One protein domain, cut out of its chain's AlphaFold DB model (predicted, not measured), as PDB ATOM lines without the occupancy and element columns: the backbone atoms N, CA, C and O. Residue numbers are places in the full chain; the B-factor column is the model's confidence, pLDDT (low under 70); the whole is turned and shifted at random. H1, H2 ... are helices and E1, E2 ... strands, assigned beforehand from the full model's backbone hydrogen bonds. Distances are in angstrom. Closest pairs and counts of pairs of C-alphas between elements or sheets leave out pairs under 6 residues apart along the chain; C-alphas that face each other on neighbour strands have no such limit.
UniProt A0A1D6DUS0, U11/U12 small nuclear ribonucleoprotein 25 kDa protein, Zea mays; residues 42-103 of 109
ATOM      1  N   ARG A  42     211.339 175.649 124.269       85.62
ATOM      2  CA  ARG A  42     211.233 175.022 122.928       85.62
ATOM      3  C   ARG A  42     209.841 174.471 122.594       85.62
ATOM      4  O   ARG A  42     209.551 174.167 121.441       85.62
ATOM      5  N   LYS A  43     208.998 174.266 123.605       86.81
ATOM      6  CA  LYS A  43     207.609 173.819 123.465       86.81
ATOM      7  C   LYS A  43     206.720 174.732 124.309       86.81
ATOM      8  O   LYS A  43     206.255 174.303 125.368       86.81
ATOM      9  N   PRO A  44     206.510 175.981 123.871       89.81
ATOM     10  CA  PRO A  44     205.798 176.948 124.678       89.81
ATOM     11  C   PRO A  44     204.317 176.583 124.738       89.81
ATOM     12  O   PRO A  44     203.698 176.242 123.726       89.81
ATOM     13  N   SER A  45     203.724 176.676 125.925       91.64
ATOM     14  CA  SER A  45     202.271 176.753 126.043       91.64
ATOM     15  C   SER A  45     201.824 178.209 125.964       91.64
ATOM     16  O   SER A  45     202.584 179.115 126.300       91.64
ATOM     17  N   LEU A  46     200.567 178.445 125.573       94.07
ATOM     18  CA  LEU A  46     200.005 179.800 125.524       94.07
ATOM     19  C   LEU A  46     200.142 180.531 126.870       94.07
ATOM     20  O   LEU A  46     200.436 181.718 126.890       94.07
ATOM     21  N   ALA A  47     199.987 179.808 127.983       92.89
ATOM     22  CA  ALA A  47     200.129 180.367 129.325       92.89
ATOM     23  C   ALA A  47     201.564 180.819 129.641       92.89
ATOM     24  O   ALA A  47     201.748 181.788 130.374       92.89
ATOM     25  N   ASP A  48     202.579 180.141 129.094       91.75
ATOM     26  CA  ASP A  48     203.977 180.549 129.293       91.75
ATOM     27  C   ASP A  48     204.248 181.849 128.554       91.75
ATOM     28  O   ASP A  48     204.789 182.784 129.133       91.75
ATOM     29  N   VAL A  49     203.810 181.922 127.293       94.20
ATOM     30  CA  VAL A  49     203.969 183.120 126.462       94.20
ATOM     31  C   VAL A  49     203.245 184.302 127.097       94.20
ATOM     32  O   VAL A  49     203.827 185.371 127.219       94.20
ATOM     33  N   ASP A  50     202.012 184.103 127.569       95.75
ATOM     34  CA  ASP A  50     201.265 185.141 128.280       95.75
ATOM     35  C   ASP A  50     201.990 185.593 129.559       95.75
ATOM     36  O   ASP A  50     202.097 186.788 129.827       95.75
ATOM     37  N   THR A  51     202.575 184.664 130.319       95.47
ATOM     38  CA  THR A  51     203.361 185.005 131.516       95.47
ATOM     39  C   THR A  51     204.613 185.816 131.168       95.47
ATOM     40  O   THR A  51     204.919 186.774 131.874       95.47
ATOM     41  N   LEU A  52     205.317 185.476 130.083       95.01
ATOM     42  CA  LEU A  52     206.501 186.211 129.620       95.01
ATOM     43  C   LEU A  52     206.137 187.603 129.090       95.01
ATOM     44  O   LEU A  52     206.784 188.580 129.449       95.01
ATOM     45  N   ILE A  53     205.037 187.734 128.344       96.07
ATOM     46  CA  ILE A  53     204.513 189.046 127.939       96.07
ATOM     47  C   ILE A  53     204.200 189.894 129.176       96.07
ATOM     48  O   ILE A  53     204.591 191.056 129.253       96.07
ATOM     49  N   ASN A  54     203.534 189.319 130.180       97.56
ATOM     50  CA  ASN A  54     203.253 190.025 131.427       97.56
ATOM     51  C   ASN A  54     204.530 190.365 132.213       97.56
ATOM     52  O   ASN A  54     204.527 191.363 132.930       97.56
ATOM     53  N   LEU A  55     205.611 189.591 132.080       96.08
ATOM     54  CA  LEU A  55     206.910 189.899 132.686       96.08
ATOM     55  C   LEU A  55     207.509 191.163 132.068       96.08
ATOM     56  O   LEU A  55     207.883 192.073 132.806       96.08
ATOM     57  N   GLU A  56     207.490 191.264 130.740       94.06
ATOM     58  CA  GLU A  56     207.935 192.458 130.009       94.06
ATOM     59  C   GLU A  56     207.065 193.689 130.310       94.06
ATOM     60  O   GLU A  56     207.557 194.811 130.417       94.06
ATOM     61  N   LEU A  57     205.761 193.486 130.519       97.23
ATOM     62  CA  LEU A  57     204.822 194.542 130.914       97.23
ATOM     63  C   LEU A  57     204.848 194.864 132.424       97.23
ATOM     64  O   LEU A  57     204.055 195.685 132.887       97.23
ATOM     65  N   GLY A  58     205.707 194.215 133.219       96.98
ATOM     66  CA  GLY A  58     205.839 194.444 134.665       96.98
ATOM     67  C   GLY A  58     204.704 193.880 135.536       96.98
ATOM     68  O   GLY A  58     204.621 194.181 136.728       96.98
ATOM     69  N   SER A  59     203.823 193.058 134.967       97.40
ATOM     70  CA  SER A  59     202.704 192.384 135.649       97.40
ATOM     71  C   SER A  59     203.025 190.950 136.105       97.40
ATOM     72  O   SER A  59     202.199 190.294 136.746       97.40
ATOM     73  N   ALA A  60     204.232 190.469 135.815       97.66
ATOM     74  CA  ALA A  60     204.786 189.225 136.332       97.66
ATOM     75  C   ALA A  60     206.152 189.467 136.991       97.66
ATOM     76  O   ALA A  60     206.764 190.524 136.836       97.66
ATOM     77  N   MET A  61     206.631 188.466 137.722       96.76
ATOM     78  CA  MET A  61     207.916 188.467 138.409       96.76
ATOM     79  C   MET A  61     208.725 187.222 138.050       96.76
ATOM     80  O   MET A  61     208.172 186.147 137.808       96.76
ATOM     81  N   ARG A  62     210.053 187.362 138.063       96.15
ATOM     82  CA  ARG A  62     210.993 186.248 137.922       96.15
ATOM     83  C   ARG A  62     211.578 185.897 139.283       96.15
ATOM     84  O   ARG A  62     212.125 186.756 139.969       96.15
ATOM     85  N   LEU A  63     211.467 184.629 139.656       96.13
ATOM     86  CA  LEU A  63     211.988 184.079 140.902       96.13
ATOM     87  C   LEU A  63     213.099 183.079 140.592       96.13
ATOM     88  O   LEU A  63     212.915 182.195 139.755       96.13
ATOM     89  N   THR A  64     214.220 183.174 141.302       97.35
ATOM     90  CA  THR A  64     215.293 182.175 141.241       97.35
ATOM     91  C   THR A  64     215.067 181.115 142.312       97.35
ATOM     92  O   THR A  64     215.009 181.410 143.506       97.35
ATOM     93  N   VAL A  65     214.951 179.859 141.889       96.35
ATOM     94  CA  VAL A  65     214.755 178.702 142.763       96.35
ATOM     95  C   VAL A  65     216.091 178.009 142.967       96.35
ATOM     96  O   VAL A  65     216.683 177.506 142.014       96.35
ATOM     97  N   VAL A  66     216.557 177.965 144.214       96.90
ATOM     98  CA  VAL A  66     217.795 177.279 144.608       96.90
ATOM     99  C   VAL A  66     217.460 175.863 145.075       96.90
ATOM    100  O   VAL A  66     216.595 175.667 145.930       96.90
ATOM    101  N   LYS A  67     218.123 174.864 144.494       94.68
ATOM    102  CA  LYS A  67     217.987 173.448 144.852       94.68
ATOM    103  C   LYS A  67     218.951 173.072 145.982       94.68
ATOM    104  O   LYS A  67     219.894 173.795 146.287       94.68
ATOM    105  N   LEU A  68     218.741 171.893 146.571       95.42
ATOM    106  CA  LEU A  68     219.604 171.349 147.631       95.42
ATOM    107  C   LEU A  68     221.041 171.040 147.171       95.42
ATOM    108  O   LEU A  68     221.933 170.948 148.003       95.42
ATOM    109  N   ASP A  69     221.269 170.874 145.867       94.35
ATOM    110  CA  ASP A  69     222.592 170.649 145.269       94.35
ATOM    111  C   ASP A  69     223.328 171.962 144.926       94.35
ATOM    112  O   ASP A  69     224.307 171.946 144.183       94.35
ATOM    113  N   ASN A  70     222.850 173.099 145.448       94.04
ATOM    114  CA  ASN A  70     223.319 174.460 145.166       94.04
ATOM    115  C   ASN A  70     223.192 174.902 143.698       94.04
ATOM    116  O   ASN A  70     223.680 175.976 143.343       94.04
ATOM    117  N   THR A  71     222.518 174.133 142.839       94.55
ATOM    118  CA  THR A  71     222.133 174.618 141.510       94.55
ATOM    119  C   THR A  71     220.877 175.480 141.603       94.55
ATOM    120  O   THR A  71     220.085 175.360 142.541       94.55
ATOM    121  N   SER A  72     220.665 176.355 140.623       96.06
ATOM    122  CA  SER A  72     219.479 177.206 140.569       96.06
ATOM    123  C   SER A  72     218.884 177.277 139.170       96.06
ATOM    124  O   SER A  72     219.536 176.962 138.176       96.06
ATOM    125  N   PHE A  73     217.617 177.669 139.100       94.93
ATOM    126  CA  PHE A  73     216.924 177.961 137.852       94.93
ATOM    127  C   PHE A  73     215.854 179.020 138.092       94.93
ATOM    128  O   PHE A  73     215.326 179.137 139.197       94.93
ATOM    129  N   ASP A  74     215.518 179.756 137.042       95.23
ATOM    130  CA  ASP A  74     214.523 180.816 137.117       95.23
ATOM    131  C   ASP A  74     213.136 180.325 136.698       95.23
ATOM    132  O   ASP A  74     212.987 179.460 135.827       95.23
ATOM    133  N   VAL A  75     212.118 180.906 137.327       95.24
ATOM    134  CA  VAL A  75     210.703 180.685 137.026       95.24
ATOM    135  C   VAL A  75     209.994 182.036 136.973       95.24
ATOM    136  O   VAL A  75     210.104 182.831 137.907       95.24
ATOM    137  N   ALA A  76     209.257 182.289 135.892       95.64
ATOM    138  CA  ALA A  76     208.375 183.444 135.773       95.64
ATOM    139  C   ALA A  76     206.962 183.083 136.247       95.64
ATOM    140  O   ALA A  76     206.442 182.017 135.912       95.64
ATOM    141  N   VAL A  77     206.348 183.962 137.035       96.69
ATOM    142  CA  VAL A  77     204.965 183.828 137.515       96.69
ATOM    143  C   VAL A  77     204.301 185.198 137.554       96.69
ATOM    144  O   VAL A  77     204.969 186.199 137.797       96.69
ATOM    145  N   LEU A  78     202.984 185.262 137.352       97.30
ATOM    146  CA  LEU A  78     202.228 186.509 137.515       97.30
ATOM    147  C   LEU A  78     202.417 187.089 138.927       97.30
ATOM    148  O   LEU A  78     202.568 186.342 139.894       97.30
ATOM    149  N   ASN A  79     202.320 188.411 139.076       96.42
ATOM    150  CA  ASN A  79     202.404 189.059 140.395       96.42
ATOM    151  C   ASN A  79     201.278 188.605 141.343       96.42
ATOM    152  O   ASN A  79     201.419 188.658 142.561       96.42
ATOM    153  N   SER A  80     200.163 188.136 140.779       96.22
ATOM    154  CA  SER A  80     199.014 187.570 141.490       96.22
ATOM    155  C   SER A  80     199.119 186.061 141.754       96.22
ATOM    156  O   SER A  80     198.177 185.474 142.289       96.22
ATOM    157  N   ALA A  81     200.223 185.412 141.368       96.05
ATOM    158  CA  ALA A  81     200.373 183.968 141.476       96.05
ATOM    159  C   ALA A  81     200.326 183.487 142.933       96.05
ATOM    160  O   ALA A  81     200.931 184.063 143.838       96.05
ATOM    161  N   THR A  82     199.634 182.373 143.158       97.36
ATOM    162  CA  THR A  82     199.576 181.714 144.463       97.36
ATOM    163  C   THR A  82     200.764 180.769 144.662       97.36
ATOM    164  O   THR A  82     201.461 180.380 143.723       97.36
ATOM    165  N   VAL A  83     200.954 180.282 145.893       97.21
ATOM    166  CA  VAL A  83     201.947 179.230 146.193       97.21
ATOM    167  C   VAL A  83     201.687 177.953 145.379       97.21
ATOM    168  O   VAL A  83     202.625 177.242 145.011       97.21
ATOM    169  N   LYS A  84     200.418 177.655 145.067       97.96
ATOM    170  CA  LYS A  84     200.049 176.520 144.214       97.96
ATOM    171  C   LYS A  84     200.580 176.710 142.794       97.96
ATOM    172  O   LYS A  84     201.129 175.761 142.234       97.96
ATOM    173  N   ASP A  85     200.445 177.914 142.250       95.92
ATOM    174  CA  ASP A  85     200.912 178.251 140.904       95.92
ATOM    175  C   ASP A  85     202.437 178.195 140.841       95.92
ATOM    176  O   ASP A  85     202.991 177.549 139.954       95.92
ATOM    177  N   LEU A  86     203.117 178.732 141.861       96.67
ATOM    178  CA  LEU A  86     204.569 178.621 141.989       96.67
ATOM    179  C   LEU A  86     205.029 177.156 142.030       96.67
ATOM    180  O   LEU A  86     205.939 176.767 141.301       96.67
ATOM    181  N   LYS A  87     204.373 176.307 142.832       97.12
ATOM    182  CA  LYS A  87     204.689 174.871 142.900       97.12
ATOM    183  C   LYS A  87     204.506 174.181 141.546       97.12
ATOM    184  O   LYS A  87     205.302 173.308 141.191       97.12
ATOM    185  N   LEU A  88     203.463 174.545 140.800       96.39
ATOM    186  CA  LEU A  88     203.201 173.991 139.475       96.39
ATOM    187  C   LEU A  88     204.260 174.437 138.461       96.39
ATOM    188  O   LEU A  88     204.786 173.594 137.735       96.39
ATOM    189  N   ALA A  89     204.613 175.723 138.461       94.36
ATOM    190  CA  ALA A  89     205.629 176.294 137.583       94.36
ATOM    191  C   ALA A  89     207.016 175.681 137.845       94.36
ATOM    192  O   ALA A  89     207.699 175.262 136.912       94.36
ATOM    193  N   ILE A  90     207.382 175.494 139.119       95.63
ATOM    194  CA  ILE A  90     208.599 174.778 139.527       95.63
ATOM    195  C   ILE A  90     208.605 173.343 138.997       95.63
ATOM    196  O   ILE A  90     209.578 172.911 138.380       95.63
ATOM    197  N   ARG A  91     207.519 172.592 139.217       95.35
ATOM    198  CA  ARG A  91     207.419 171.198 138.758       95.35
ATOM    199  C   ARG A  91     207.548 171.101 137.240       95.35
ATOM    200  O   ARG A  91     208.234 170.215 136.739       95.35
ATOM    201  N   LYS A  92     206.896 172.012 136.520       93.21
ATOM    202  CA  LYS A  92     206.972 172.096 135.065       93.21
ATOM    203  C   LYS A  92     208.404 172.366 134.598       93.21
ATOM    204  O   LYS A  92     208.910 171.601 133.784       93.21
ATOM    205  N   LYS A  93     209.080 173.363 135.176       92.30
ATOM    206  CA  LYS A  93     210.459 173.708 134.810       92.30
ATOM    207  C   LYS A  93     211.446 172.574 135.094       92.30
ATOM    208  O   LYS A  93     212.344 172.328 134.297       92.30
ATOM    209  N   ILE A  94     211.262 171.838 136.193       92.15
ATOM    210  CA  ILE A  94     212.060 170.636 136.488       92.15
ATOM    211  C   ILE A  94     211.859 169.572 135.402       92.15
ATOM    212  O   ILE A  94     212.848 169.071 134.874       92.15
ATOM    213  N   ASN A  95     210.611 169.278 135.023       90.97
ATOM    214  CA  ASN A  95     210.321 168.309 133.963       90.97
ATOM    215  C   ASN A  95     210.943 168.721 132.618       90.97
ATOM    216  O   ASN A  95     211.446 167.868 131.895       90.97
ATOM    217  N   GLU A  96     210.916 170.010 132.276       88.11
ATOM    218  CA  GLU A  96     211.547 170.539 131.059       88.11
ATOM    219  C   GLU A  96     213.064 170.333 131.079       88.11
ATOM    220  O   GLU A  96     213.611 169.742 130.151       88.11
ATOM    221  N   ILE A  97     213.734 170.730 132.168       88.73
ATOM    222  CA  ILE A  97     215.185 170.548 132.337       88.73
ATOM    223  C   ILE A  97     215.561 169.059 132.256       88.73
ATOM    224  O   ILE A  97     216.585 168.697 131.677       88.73
ATOM    225  N   GLU A  98     214.756 168.173 132.844       88.07
ATOM    226  CA  GLU A  98     214.974 166.726 132.766       88.07
ATOM    227  C   GLU A  98     214.789 166.186 131.343       88.07
ATOM    228  O   GLU A  98     215.604 165.380 130.892       88.07
ATOM    229  N   GLN A  99     213.769 166.645 130.613       84.01
ATOM    230  CA  GLN A  99     213.548 166.258 129.216       84.01
ATOM    231  C   GLN A  99     214.684 166.726 128.302       84.01
ATOM    232  O   GLN A  99     215.135 165.958 127.454       84.01
ATOM    233  N   GLU A 100     215.188 167.945 128.499       83.66
ATOM    234  CA  GLU A 100     216.346 168.467 127.765       83.66
ATOM    235  C   GLU A 100     217.603 167.628 128.026       83.66
ATOM    236  O   GLU A 100     218.340 167.312 127.093       83.66
ATOM    237  N   LYS A 101     217.814 167.196 129.277       84.61
ATOM    238  CA  LYS A 101     218.935 166.319 129.649       84.61
ATOM    239  C   LYS A 101     218.807 164.899 129.101       84.61
ATOM    240  O   LYS A 101     219.820 164.295 128.761       84.61
ATOM    241  N   MET A 102     217.597 164.342 129.044       77.99
ATOM    242  CA  MET A 102     217.380 162.974 128.554       77.99
ATOM    243  C   MET A 102     217.528 162.842 127.031       77.99
ATOM    244  O   MET A 102     217.695 161.725 126.541       77.99
ATOM    245  N   GLY A 103     217.482 163.951 126.286       70.72
ATOM    246  CA  GLY A 103     217.597 163.944 124.831       70.72
ATOM    247  C   GLY A 103     216.496 163.126 124.140       70.72
ATOM    248  O   GLY A 103     215.412 162.893 124.678       70.72
TER     249      GLY A 103
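This is residues 42 to 103 of the 109 residues of the protein "U11/U12 small nuclear ribonucleoprotein 25 kDa protein" of Zea mays (UniProt A0A1D6DUS0). A twisted hairpin of two strands, E1 and E2, has two helices packed on it that do not meet each other: the long H2 packs chiefly on E2, and the shorter H1 packs at the end of the hairpin where E1 begins and E2 ends. The printed part has 62 residues, with two named helices and two named strands in the order H1, E1, E2, H2; the sheet, order E1 - E2, is antiparallel and the class is mixed, helices and strands. The whole is compact, with a radius of gyration of the C-alphas of 12.1 A and spans of 33 by 25 by 19 A.

Find C-alpha 60 at (204.786, 189.225, 136.332); from there E1 runs through residues 60 to 66, 19.5 A. E2, residues 72 to 78, comes back over 19.8 A. Look next at H2, residues 83 to 102, which runs 28.5 A to C-alpha 102 at (217.380, 162.974, 128.554). H1, residues 46 to 56, begins at C-alpha 46 at (200.005, 179.800, 125.524) and is 15.6 A long.

Begin with the hairpin E1 and E2, antiparallel at 155 degrees, where N 63 and O 75 are within hydrogen-bond range at 2.9 A, as are N 61 and O 77 at 2.8 A. Between E2 and H2 the closest C-alphas are those of Val 75 and Ala 89, 6.7 A apart. For H1 and E2 they are those of Thr 51 and Leu 78, at 6.3 A; for H1 and E1, Asn 54 and Ala 60, at 5.2 A. H1 and H2 are apart. In both helices every O i to N i+4 pair is within hydrogen-bond range.

The C-alphas farthest apart, of Ser 80 and Gly 103, stand at 34.4 A. The printed part has no cut, and its three links between named elements are tight. The mean pLDDT of the printed part is 93.5, and no printed residue is under 70.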